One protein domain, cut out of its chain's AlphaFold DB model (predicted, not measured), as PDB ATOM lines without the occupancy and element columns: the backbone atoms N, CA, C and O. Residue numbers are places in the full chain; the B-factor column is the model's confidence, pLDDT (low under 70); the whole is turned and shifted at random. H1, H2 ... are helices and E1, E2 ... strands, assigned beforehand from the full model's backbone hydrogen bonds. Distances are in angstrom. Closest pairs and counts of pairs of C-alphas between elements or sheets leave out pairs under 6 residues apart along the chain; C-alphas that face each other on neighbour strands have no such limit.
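What this domain is: This is residues 41 to 104 of the 106 residues of the protein "Hypothetical protein" of Adineta ricciae (UniProt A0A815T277). With little regular structure, this is a loose V of helix H1 and strand E1, joined at a turn whose residues 59 to 64 stick out; a long looping stretch then makes the other end and returns to short H2, beside H1. The printed part has 64 residues, 22 in named elements, in the order H1, E1, H2, of mixed class. It is loose, radius of gyration of the C-alphas 13.3 A, spanning 39 by 26 by 22 A.

How they stand to each other: Look first at H1, residues 49 to 58, where every O i to N i+4 pair is within hydrogen-bond range. Next comes E1, residues 64 to 69, which pairs with no named strand; its closest C-alphas to H1 are Leu 57 and Arg 64, 6.9 A apart. H2, residues 97 to 102, has 1 of 2 such pairs within range. H1 and H2 are close but not clearly touching, closest C-alphas Pro 51 and Leu 101 at 7.0 A, with a shallow tilt of 20 degrees, the same way. E1 and H2 are apart.

Where its parts are: Find C-alpha 49 at (206.266, 165.413, 207.067); H1 runs 14.4 A from there. E1 covers 14.6 A. H2, 9.2 A long, ends at C-alpha 102, (211.326, 154.812, 212.788).

The domain as a whole: The C-alphas farthest apart, Val 63 and Ala 91, are 39.6 A apart. The link E1 to H2 is long, with 27 residues. The printed part has no cut, and no printed residue is under 70 in pLDDT.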
ATOM      1  N   SER A  41     214.373 166.866 211.274       91.69
ATOM      2  CA  SER A  41     214.671 167.381 212.612       91.69
ATOM      3  C   SER A  41     213.409 167.403 213.477       91.69
ATOM      4  O   SER A  41     212.308 167.206 212.975       91.69
ATOM      5  N   ASN A  42     213.540 167.708 214.767       90.44
ATOM      6  CA  ASN A  42     212.383 167.887 215.657       90.44
ATOM      7  C   ASN A  42     211.708 169.268 215.526       90.44
ATOM      8  O   ASN A  42     210.979 169.685 216.424       90.44
ATOM      9  N   ASP A  43     211.972 170.000 214.444       91.94
ATOM     10  CA  ASP A  43     211.264 171.237 214.132       91.94
ATOM     11  C   ASP A  43     209.767 170.974 213.897       91.94
ATOM     12  O   ASP A  43     209.375 169.942 213.347       91.94
ATOM     13  N   SER A  44     208.913 171.925 214.278       91.69
ATOM     14  CA  SER A  44     207.458 171.772 214.175       91.69
ATOM     15  C   SER A  44     206.961 171.612 212.734       91.69
ATOM     16  O   SER A  44     205.910 171.005 212.523       91.69
ATOM     17  N   SER A  45     207.722 172.087 211.741       91.06
ATOM     18  CA  SER A  45     207.441 171.837 210.321       91.06
ATOM     19  C   SER A  45     207.603 170.368 209.918       91.06
ATOM     20  O   SER A  45     207.031 169.948 208.916       91.06
ATOM     21  N   CYS A  46     208.355 169.574 210.684       91.50
ATOM     22  CA  CYS A  46     208.649 168.174 210.382       91.50
ATOM     23  C   CYS A  46     207.691 167.174 211.035       91.50
ATOM     24  O   CYS A  46     207.677 166.014 210.625       91.50
ATOM     25  N   THR A  47     206.877 167.609 212.003       89.56
ATOM     26  CA  THR A  47     206.002 166.746 212.820       89.56
ATOM     27  C   THR A  47     205.170 165.770 211.991       89.56
ATOM     28  O   THR A  47     205.082 164.600 212.342       89.56
ATOM     29  N   ASN A  48     204.602 166.237 210.874       90.31
ATOM     30  CA  ASN A  48     203.773 165.410 209.991       90.31
ATOM     31  C   ASN A  48     204.517 164.953 208.730       90.31
ATOM     32  O   ASN A  48     204.171 163.932 208.146       90.31
ATOM     33  N   GLU A  49     205.541 165.695 208.308       91.62
ATOM     34  CA  GLU A  49     206.266 165.413 207.067       91.62
ATOM     35  C   GLU A  49     207.158 164.171 207.190       91.62
ATOM     36  O   GLU A  49     207.238 163.390 206.245       91.62
ATOM     37  N   GLY A  50     207.792 163.953 208.348       90.44
ATOM     38  CA  GLY A  50     208.596 162.755 208.615       90.44
ATOM     39  C   GLY A  50     207.770 161.460 208.563       90.44
ATOM     40  O   GLY A  50     208.075 160.591 207.745       90.44
ATOM     41  N   PRO A  51     206.691 161.341 209.363       90.75
ATOM     42  CA  PRO A  51     205.788 160.189 209.315       90.75
ATOM     43  C   PRO A  51     205.177 159.953 207.929       90.75
ATOM     44  O   PRO A  51     205.274 158.848 207.404       90.75
ATOM     45  N   ALA A  52     204.661 160.998 207.269       92.06
ATOM     46  CA  ALA A  52     204.093 160.865 205.925       92.06
ATOM     47  C   ALA A  52     205.122 160.361 204.893       92.06
ATOM     48  O   ALA A  52     204.783 159.643 203.948       92.06
ATOM     49  N   PHE A  53     206.397 160.719 205.065       92.56
ATOM     50  CA  PHE A  53     207.480 160.207 204.234       92.56
ATOM     51  C   PHE A  53     207.721 158.706 204.464       92.56
ATOM     52  O   PHE A  53     207.864 157.964 203.490       92.56
ATOM     53  N   LEU A  54     207.712 158.236 205.716       93.00
ATOM     54  CA  LEU A  54     207.831 156.807 206.039       93.00
ATOM     55  C   LEU A  54     206.619 155.991 205.567       93.00
ATOM     56  O   LEU A  54     206.789 154.890 205.030       93.00
ATOM     57  N   ASP A  55     205.411 156.542 205.686       93.56
ATOM     58  CA  ASP A  55     204.185 155.943 205.152       93.56
ATOM     59  C   ASP A  55     204.298 155.734 203.639       93.56
ATOM     60  O   ASP A  55     203.988 154.657 203.124       93.56
ATOM     61  N   HIS A  56     204.816 156.727 202.907       93.31
ATOM     62  CA  HIS A  56     205.046 156.598 201.465       93.31
ATOM     63  C   HIS A  56     206.034 155.478 201.127       93.31
ATOM     64  O   HIS A  56     205.848 154.772 200.133       93.31
ATOM     65  N   LEU A  57     207.092 155.296 201.923       92.75
ATOM     66  CA  LEU A  57     208.032 154.188 201.730       92.75
ATOM     67  C   LEU A  57     207.353 152.835 201.975       92.75
ATOM     68  O   LEU A  57     207.502 151.927 201.156       92.75
ATOM     69  N   SER A  58     206.571 152.737 203.050       92.94
ATOM     70  CA  SER A  58     205.882 151.513 203.478       92.94
ATOM     71  C   SER A  58     204.807 151.076 202.477       92.94
ATOM     72  O   SER A  58     204.761 149.912 202.071       92.94
ATOM     73  N   ASN A  59     204.016 152.030 201.976       94.50
ATOM     74  CA  ASN A  59     202.965 151.803 200.977       94.50
ATOM     75  C   ASN A  59     203.499 151.378 199.596       94.50
ATOM     76  O   ASN A  59     202.732 150.921 198.755       94.50
ATOM     77  N   HIS A  60     204.808 151.498 199.358       94.06
ATOM     78  CA  HIS A  60     205.467 151.111 198.107       94.06
ATOM     79  C   HIS A  60     206.557 150.049 198.326       94.06
ATOM     80  O   HIS A  60     207.547 149.992 197.589       94.06
ATOM     81  N   SER A  61     206.380 149.192 199.335       93.00
ATOM     82  CA  SER A  61     207.286 148.086 199.685       93.00
ATOM     83  C   SER A  61     207.485 147.055 198.563       93.00
ATOM     84  O   SER A  61     208.495 146.359 198.530       93.00
ATOM     85  N   ASN A  62     206.590 146.998 197.573       91.94
ATOM     86  CA  ASN A  62     206.762 146.174 196.374       91.94
ATOM     87  C   ASN A  62     207.973 146.601 195.514       91.94
ATOM     88  O   ASN A  62     208.605 145.752 194.881       91.94
ATOM     89  N   VAL A  63     208.312 147.897 195.513       95.25
ATOM     90  CA  VAL A  63     209.438 148.476 194.752       95.25
ATOM     91  C   VAL A  63     210.512 149.124 195.632       95.25
ATOM     92  O   VAL A  63     211.517 149.613 195.115       95.25
ATOM     93  N   ARG A  64     210.339 149.143 196.957       91.94
ATOM     94  CA  ARG A  64     211.359 149.553 197.936       91.94
ATOM     95  C   ARG A  64     212.017 148.323 198.552       91.94
ATOM     96  O   ARG A  64     211.338 147.486 199.127       91.94
ATOM     97  N   MET A  65     213.343 148.242 198.486       94.19
ATOM     98  CA  MET A  65     214.113 147.210 199.196       94.19
ATOM     99  C   MET A  65     214.380 147.578 200.654       94.19
ATOM    100  O   MET A  65     214.605 146.699 201.473       94.19
ATOM    101  N   GLY A  66     214.403 148.874 200.957       92.81
ATOM    102  CA  GLY A  66     214.750 149.391 202.270       92.81
ATOM    103  C   GLY A  66     215.234 150.830 202.189       92.81
ATOM    104  O   GLY A  66     215.184 151.470 201.128       92.81
ATOM    105  N   TRP A  67     215.686 151.327 203.329       95.06
ATOM    106  CA  TRP A  67     216.148 152.690 203.497       95.06
ATOM    107  C   TRP A  67     217.175 152.779 204.623       95.06
ATOM    108  O   TRP A  67     217.227 151.915 205.498       95.06
ATOM    109  N   THR A  68     217.973 153.841 204.618       94.38
ATOM    110  CA  THR A  68     218.882 154.191 205.713       94.38
ATOM    111  C   THR A  68     218.681 155.639 206.128       94.38
ATOM    112  O   THR A  68     218.613 156.543 205.295       94.38
ATOM    113  N   TRP A  69     218.569 155.847 207.441       93.25
ATOM    114  CA  TRP A  69     218.539 157.176 208.039       93.25
ATOM    115  C   TRP A  69     219.912 157.839 207.923       93.25
ATOM    116  O   TRP A  69     220.925 157.199 208.213       93.25
ATOM    117  N   CYS A  70     219.942 159.128 207.586       90.00
ATOM    118  CA  CYS A  70     221.131 159.948 207.781       90.00
ATOM    119  C   CYS A  70     220.917 160.908 208.965       90.00
ATOM    120  O   CYS A  70     219.998 161.709 208.948       90.00
ATOM    121  N   CYS A  71     221.731 160.908 210.011       86.75
ATOM    122  CA  CYS A  71     222.980 160.171 210.148       86.75
ATOM    123  C   CYS A  71     223.204 159.764 211.609       86.75
ATOM    124  O   CYS A  71     222.529 160.235 212.525       86.75
ATOM    125  N   GLY A  72     224.159 158.868 211.820       85.81
ATOM    126  CA  GLY A  72     224.653 158.479 213.136       85.81
ATOM    127  C   GLY A  72     226.174 158.373 213.113       85.81
ATOM    128  O   GLY A  72     226.797 158.448 212.051       85.81
ATOM    129  N   GLY A  73     226.773 158.190 214.281       85.38
ATOM    130  CA  GLY A  73     228.202 157.986 214.465       85.38
ATOM    131  C   GLY A  73     228.906 159.113 215.232       85.38
ATOM    132  O   GLY A  73     228.524 160.283 215.160       85.38
ATOM    133  N   PRO A  74     230.027 158.792 215.902       83.94
ATOM    134  CA  PRO A  74     230.667 159.653 216.907       83.94
ATOM    135  C   PRO A  74     231.330 160.922 216.346       83.94
ATOM    136  O   PRO A  74     231.851 161.736 217.102       83.94
ATOM    137  N   TRP A  75     231.346 161.081 215.023       84.00
ATOM    138  CA  TRP A  75     232.020 162.169 214.314       84.00
ATOM    139  C   TRP A  75     231.120 163.398 214.117       84.00
ATOM    140  O   TRP A  75     231.615 164.469 213.769       84.00
ATOM    141  N   TYR A  76     229.806 163.257 214.327       83.75
ATOM    142  CA  TYR A  76     228.859 164.367 214.254       83.75
ATOM    143  C   TYR A  76     228.796 165.130 215.587       83.75
ATOM    144  O   TYR A  76     228.870 164.514 216.654       83.75
ATOM    145  N   PRO A  77     228.599 166.462 215.568       85.69
ATOM    146  CA  PRO A  77     228.302 167.220 216.779       85.69
ATOM    147  C   PRO A  77     227.073 166.657 217.507       85.69
ATOM    148  O   PRO A  77     226.083 166.292 216.873       85.69
ATOM    149  N   SER A  78     227.084 166.645 218.842       81.38
ATOM    150  CA  SER A  78     225.971 166.103 219.646       81.38
ATOM    151  C   SER A  78     224.632 166.822 219.414       81.38
ATOM    152  O   SER A  78     223.563 166.231 219.605       81.38
ATOM    153  N   ASN A  79     224.696 168.083 218.975       84.62
ATOM    154  CA  ASN A  79     223.567 168.933 218.606       84.62
ATOM    155  C   ASN A  79     223.232 168.898 217.102       84.62
ATOM    156  O   ASN A  79     222.452 169.730 216.635       84.62
ATOM    157  N   TYR A  80     223.808 167.973 216.329       88.56
ATOM    158  CA  TYR A  80     223.447 167.806 214.928       88.56
ATOM    159  C   TYR A  80     221.973 167.399 214.808       88.56
ATOM    160  O   TYR A  80     221.503 166.467 215.459       88.56
ATOM    161  N   MET A  81     221.231 168.127 213.972       89.50
ATOM    162  CA  MET A  81     219.763 168.093 213.945       89.50
ATOM    163  C   MET A  81     219.160 166.763 213.471       89.50
ATOM    164  O   MET A  81     217.989 166.499 213.734       89.50
ATOM    165  N   PHE A  82     219.961 165.941 212.791       91.56
ATOM    166  CA  PHE A  82     219.574 164.641 212.244       91.56
ATOM    167  C   PHE A  82     220.308 163.473 212.899       91.56
ATOM    168  O   PHE A  82     220.251 162.352 212.399       91.56
ATOM    169  N   MET A  83     221.028 163.733 213.990       90.69
ATOM    170  CA  MET A  83     221.719 162.686 214.726       90.69
ATOM    171  C   MET A  83     220.705 161.643 215.200       90.69
ATOM    172  O   MET A  83     219.668 162.027 215.740       90.69
ATOM    173  N   LEU A  84     221.000 160.357 215.004       91.81
ATOM    174  CA  LEU A  84     220.170 159.245 215.483       91.81
ATOM    175  C   LEU A  84     220.803 158.476 216.647       91.81
ATOM    176  O   LEU A  84     220.095 157.759 217.350       91.81
ATOM    177  N   ASP A  85     222.105 158.660 216.889       89.62
ATOM    178  CA  ASP A  85     222.784 158.074 218.045       89.62
ATOM    179  C   ASP A  85     222.071 158.436 219.349       89.62
ATOM    180  O   ASP A  85     221.500 159.526 219.493       89.62
ATOM    181  N   LEU A  86     222.182 157.531 220.319       87.00
ATOM    182  CA  LEU A  86     221.670 157.703 221.671       87.00
ATOM    183  C   LEU A  86     222.081 159.061 222.251       87.00
ATOM    184  O   LEU A  86     223.201 159.535 222.055       87.00
ATOM    185  N   ILE A  87     221.183 159.677 223.021       83.75
ATOM    186  CA  ILE A  87     221.506 160.907 223.759       83.75
ATOM    187  C   ILE A  87     222.608 160.620 224.789       83.75
ATOM    188  O   ILE A  87     223.472 161.462 225.030       83.75
ATOM    189  N   ASN A  88     222.593 159.417 225.368       77.50
ATOM    190  CA  ASN A  88     223.628 158.913 226.255       77.50
ATOM    191  C   ASN A  88     223.846 157.410 226.013       77.50
ATOM    192  O   ASN A  88     222.885 156.646 225.940       77.50
ATOM    193  N   PHE A  89     225.110 156.993 225.925       77.94
ATOM    194  CA  PHE A  89     225.520 155.587 225.821       77.94
ATOM    195  C   PHE A  89     225.625 154.883 227.189       77.94
ATOM    196  O   PHE A  89     225.883 153.683 227.252       77.94
ATOM    197  N   THR A  90     225.438 155.617 228.289       81.12
ATOM    198  CA  THR A  90     225.413 155.105 229.669       81.12
ATOM    199  C   THR A  90     223.999 155.156 230.251       81.12
ATOM    200  O   THR A  90     223.176 155.951 229.809       81.12
ATOM    201  N   ALA A  91     223.700 154.291 231.225       78.94
ATOM    202  CA  ALA A  91     222.352 154.149 231.776       78.94
ATOM    203  C   ALA A  91     221.852 155.440 232.478       78.94
ATOM    204  O   ALA A  91     222.591 156.001 233.289       78.94
ATOM    205  N   PRO A  92     220.595 155.874 232.244       80.94
ATOM    206  CA  PRO A  92     219.620 155.284 231.325       80.94
ATOM    207  C   PRO A  92     219.959 155.566 229.853       80.94
ATOM    208  O   PRO A  92     220.314 156.684 229.487       80.94
ATOM    209  N   ILE A  93     219.799 154.540 229.011       84.31
ATOM    210  CA  ILE A  93     219.876 154.668 227.553       84.31
ATOM    211  C   ILE A  93     218.646 155.450 227.094       84.31
ATOM    212  O   ILE A  93     217.521 155.072 227.418       84.31
ATOM    213  N   ILE A  94     218.862 156.548 226.368       88.12
ATOM    214  CA  ILE A  94     217.785 157.417 225.884       88.12
ATOM    215  C   ILE A  94     217.919 157.574 224.372       88.12
ATOM    216  O   ILE A  94     218.897 158.147 223.882       88.12
ATOM    217  N   ASP A  95     216.909 157.086 223.655       89.56
ATOM    218  CA  ASP A  95     216.766 157.270 222.216       89.56
ATOM    219  C   ASP A  95     216.389 158.708 221.862       89.56
ATOM    220  O   ASP A  95     215.763 159.444 222.633       89.56
ATOM    221  N   ARG A  96     216.729 159.108 220.639       90.25
ATOM    222  CA  ARG A  96     216.226 160.357 220.069       90.25
ATOM    223  C   ARG A  96     214.793 160.184 219.586       90.25
ATOM    224  O   ARG A  96     214.395 159.106 219.159       90.25
ATOM    225  N   HIS A  97     214.039 161.281 219.601       90.31
ATOM    226  CA  HIS A  97     212.620 161.307 219.229       90.31
ATOM    227  C   HIS A  97     212.336 160.641 217.872       90.31
ATOM    228  O   HIS A  97     211.365 159.902 217.735       90.31
ATOM    229  N   GLN A  98     213.209 160.845 216.881       91.69
ATOM    230  CA  GLN A  98     213.056 160.249 215.555       91.69
ATOM    231  C   GLN A  98     213.080 158.712 215.582       91.69
ATOM    232  O   GLN A  98     212.355 158.094 214.807       91.69
ATOM    233  N   MET A  99     213.826 158.085 216.500       92.06
ATOM    234  CA  MET A  99     213.887 156.622 216.616       92.06
ATOM    235  C   MET A  99     212.522 156.014 216.953       92.06
ATOM    236  O   MET A  99     212.140 155.004 216.370       92.06
ATOM    237  N   ALA A 100     211.743 156.660 217.826       90.19
ATOM    238  CA  ALA A 100     210.409 156.184 218.196       90.19
ATOM    239  C   ALA A 100     209.438 156.138 217.001       90.19
ATOM    240  O   ALA A 100     208.537 155.300 216.973       90.19
ATOM    241  N   LEU A 101     209.624 157.024 216.015       90.56
ATOM    242  CA  LEU A 101     208.860 157.012 214.767       90.56
ATOM    243  C   LEU A 101     209.387 155.943 213.807       90.56
ATOM    244  O   LEU A 101     208.600 155.199 213.236       90.56
ATOM    245  N   LEU A 102     210.711 155.818 213.663       92.06
ATOM    246  CA  LEU A 102     211.326 154.812 212.788       92.06
ATOM    247  C   LEU A 102     210.944 153.381 213.192       92.06
ATOM    248  O   LEU A 102     210.651 152.568 212.321       92.06
ATOM    249  N   LEU A 103     210.873 153.091 214.496       92.00
ATOM    250  CA  LEU A 103     210.478 151.782 215.033       92.00
ATOM    251  C   LEU A 103     209.056 151.346 214.644       92.00
ATOM    252  O   LEU A 103     208.745 150.166 214.746       92.00
ATOM    253  N   GLN A 104     208.193 152.260 214.192       90.88
ATOM    254  CA  GLN A 104     206.845 151.920 213.716       90.88
ATOM    255  C   GLN A 104     206.849 151.341 212.289       90.88
ATOM    256  O   GLN A 104     205.833 150.815 211.843       90.88
TER     257      GLN A 104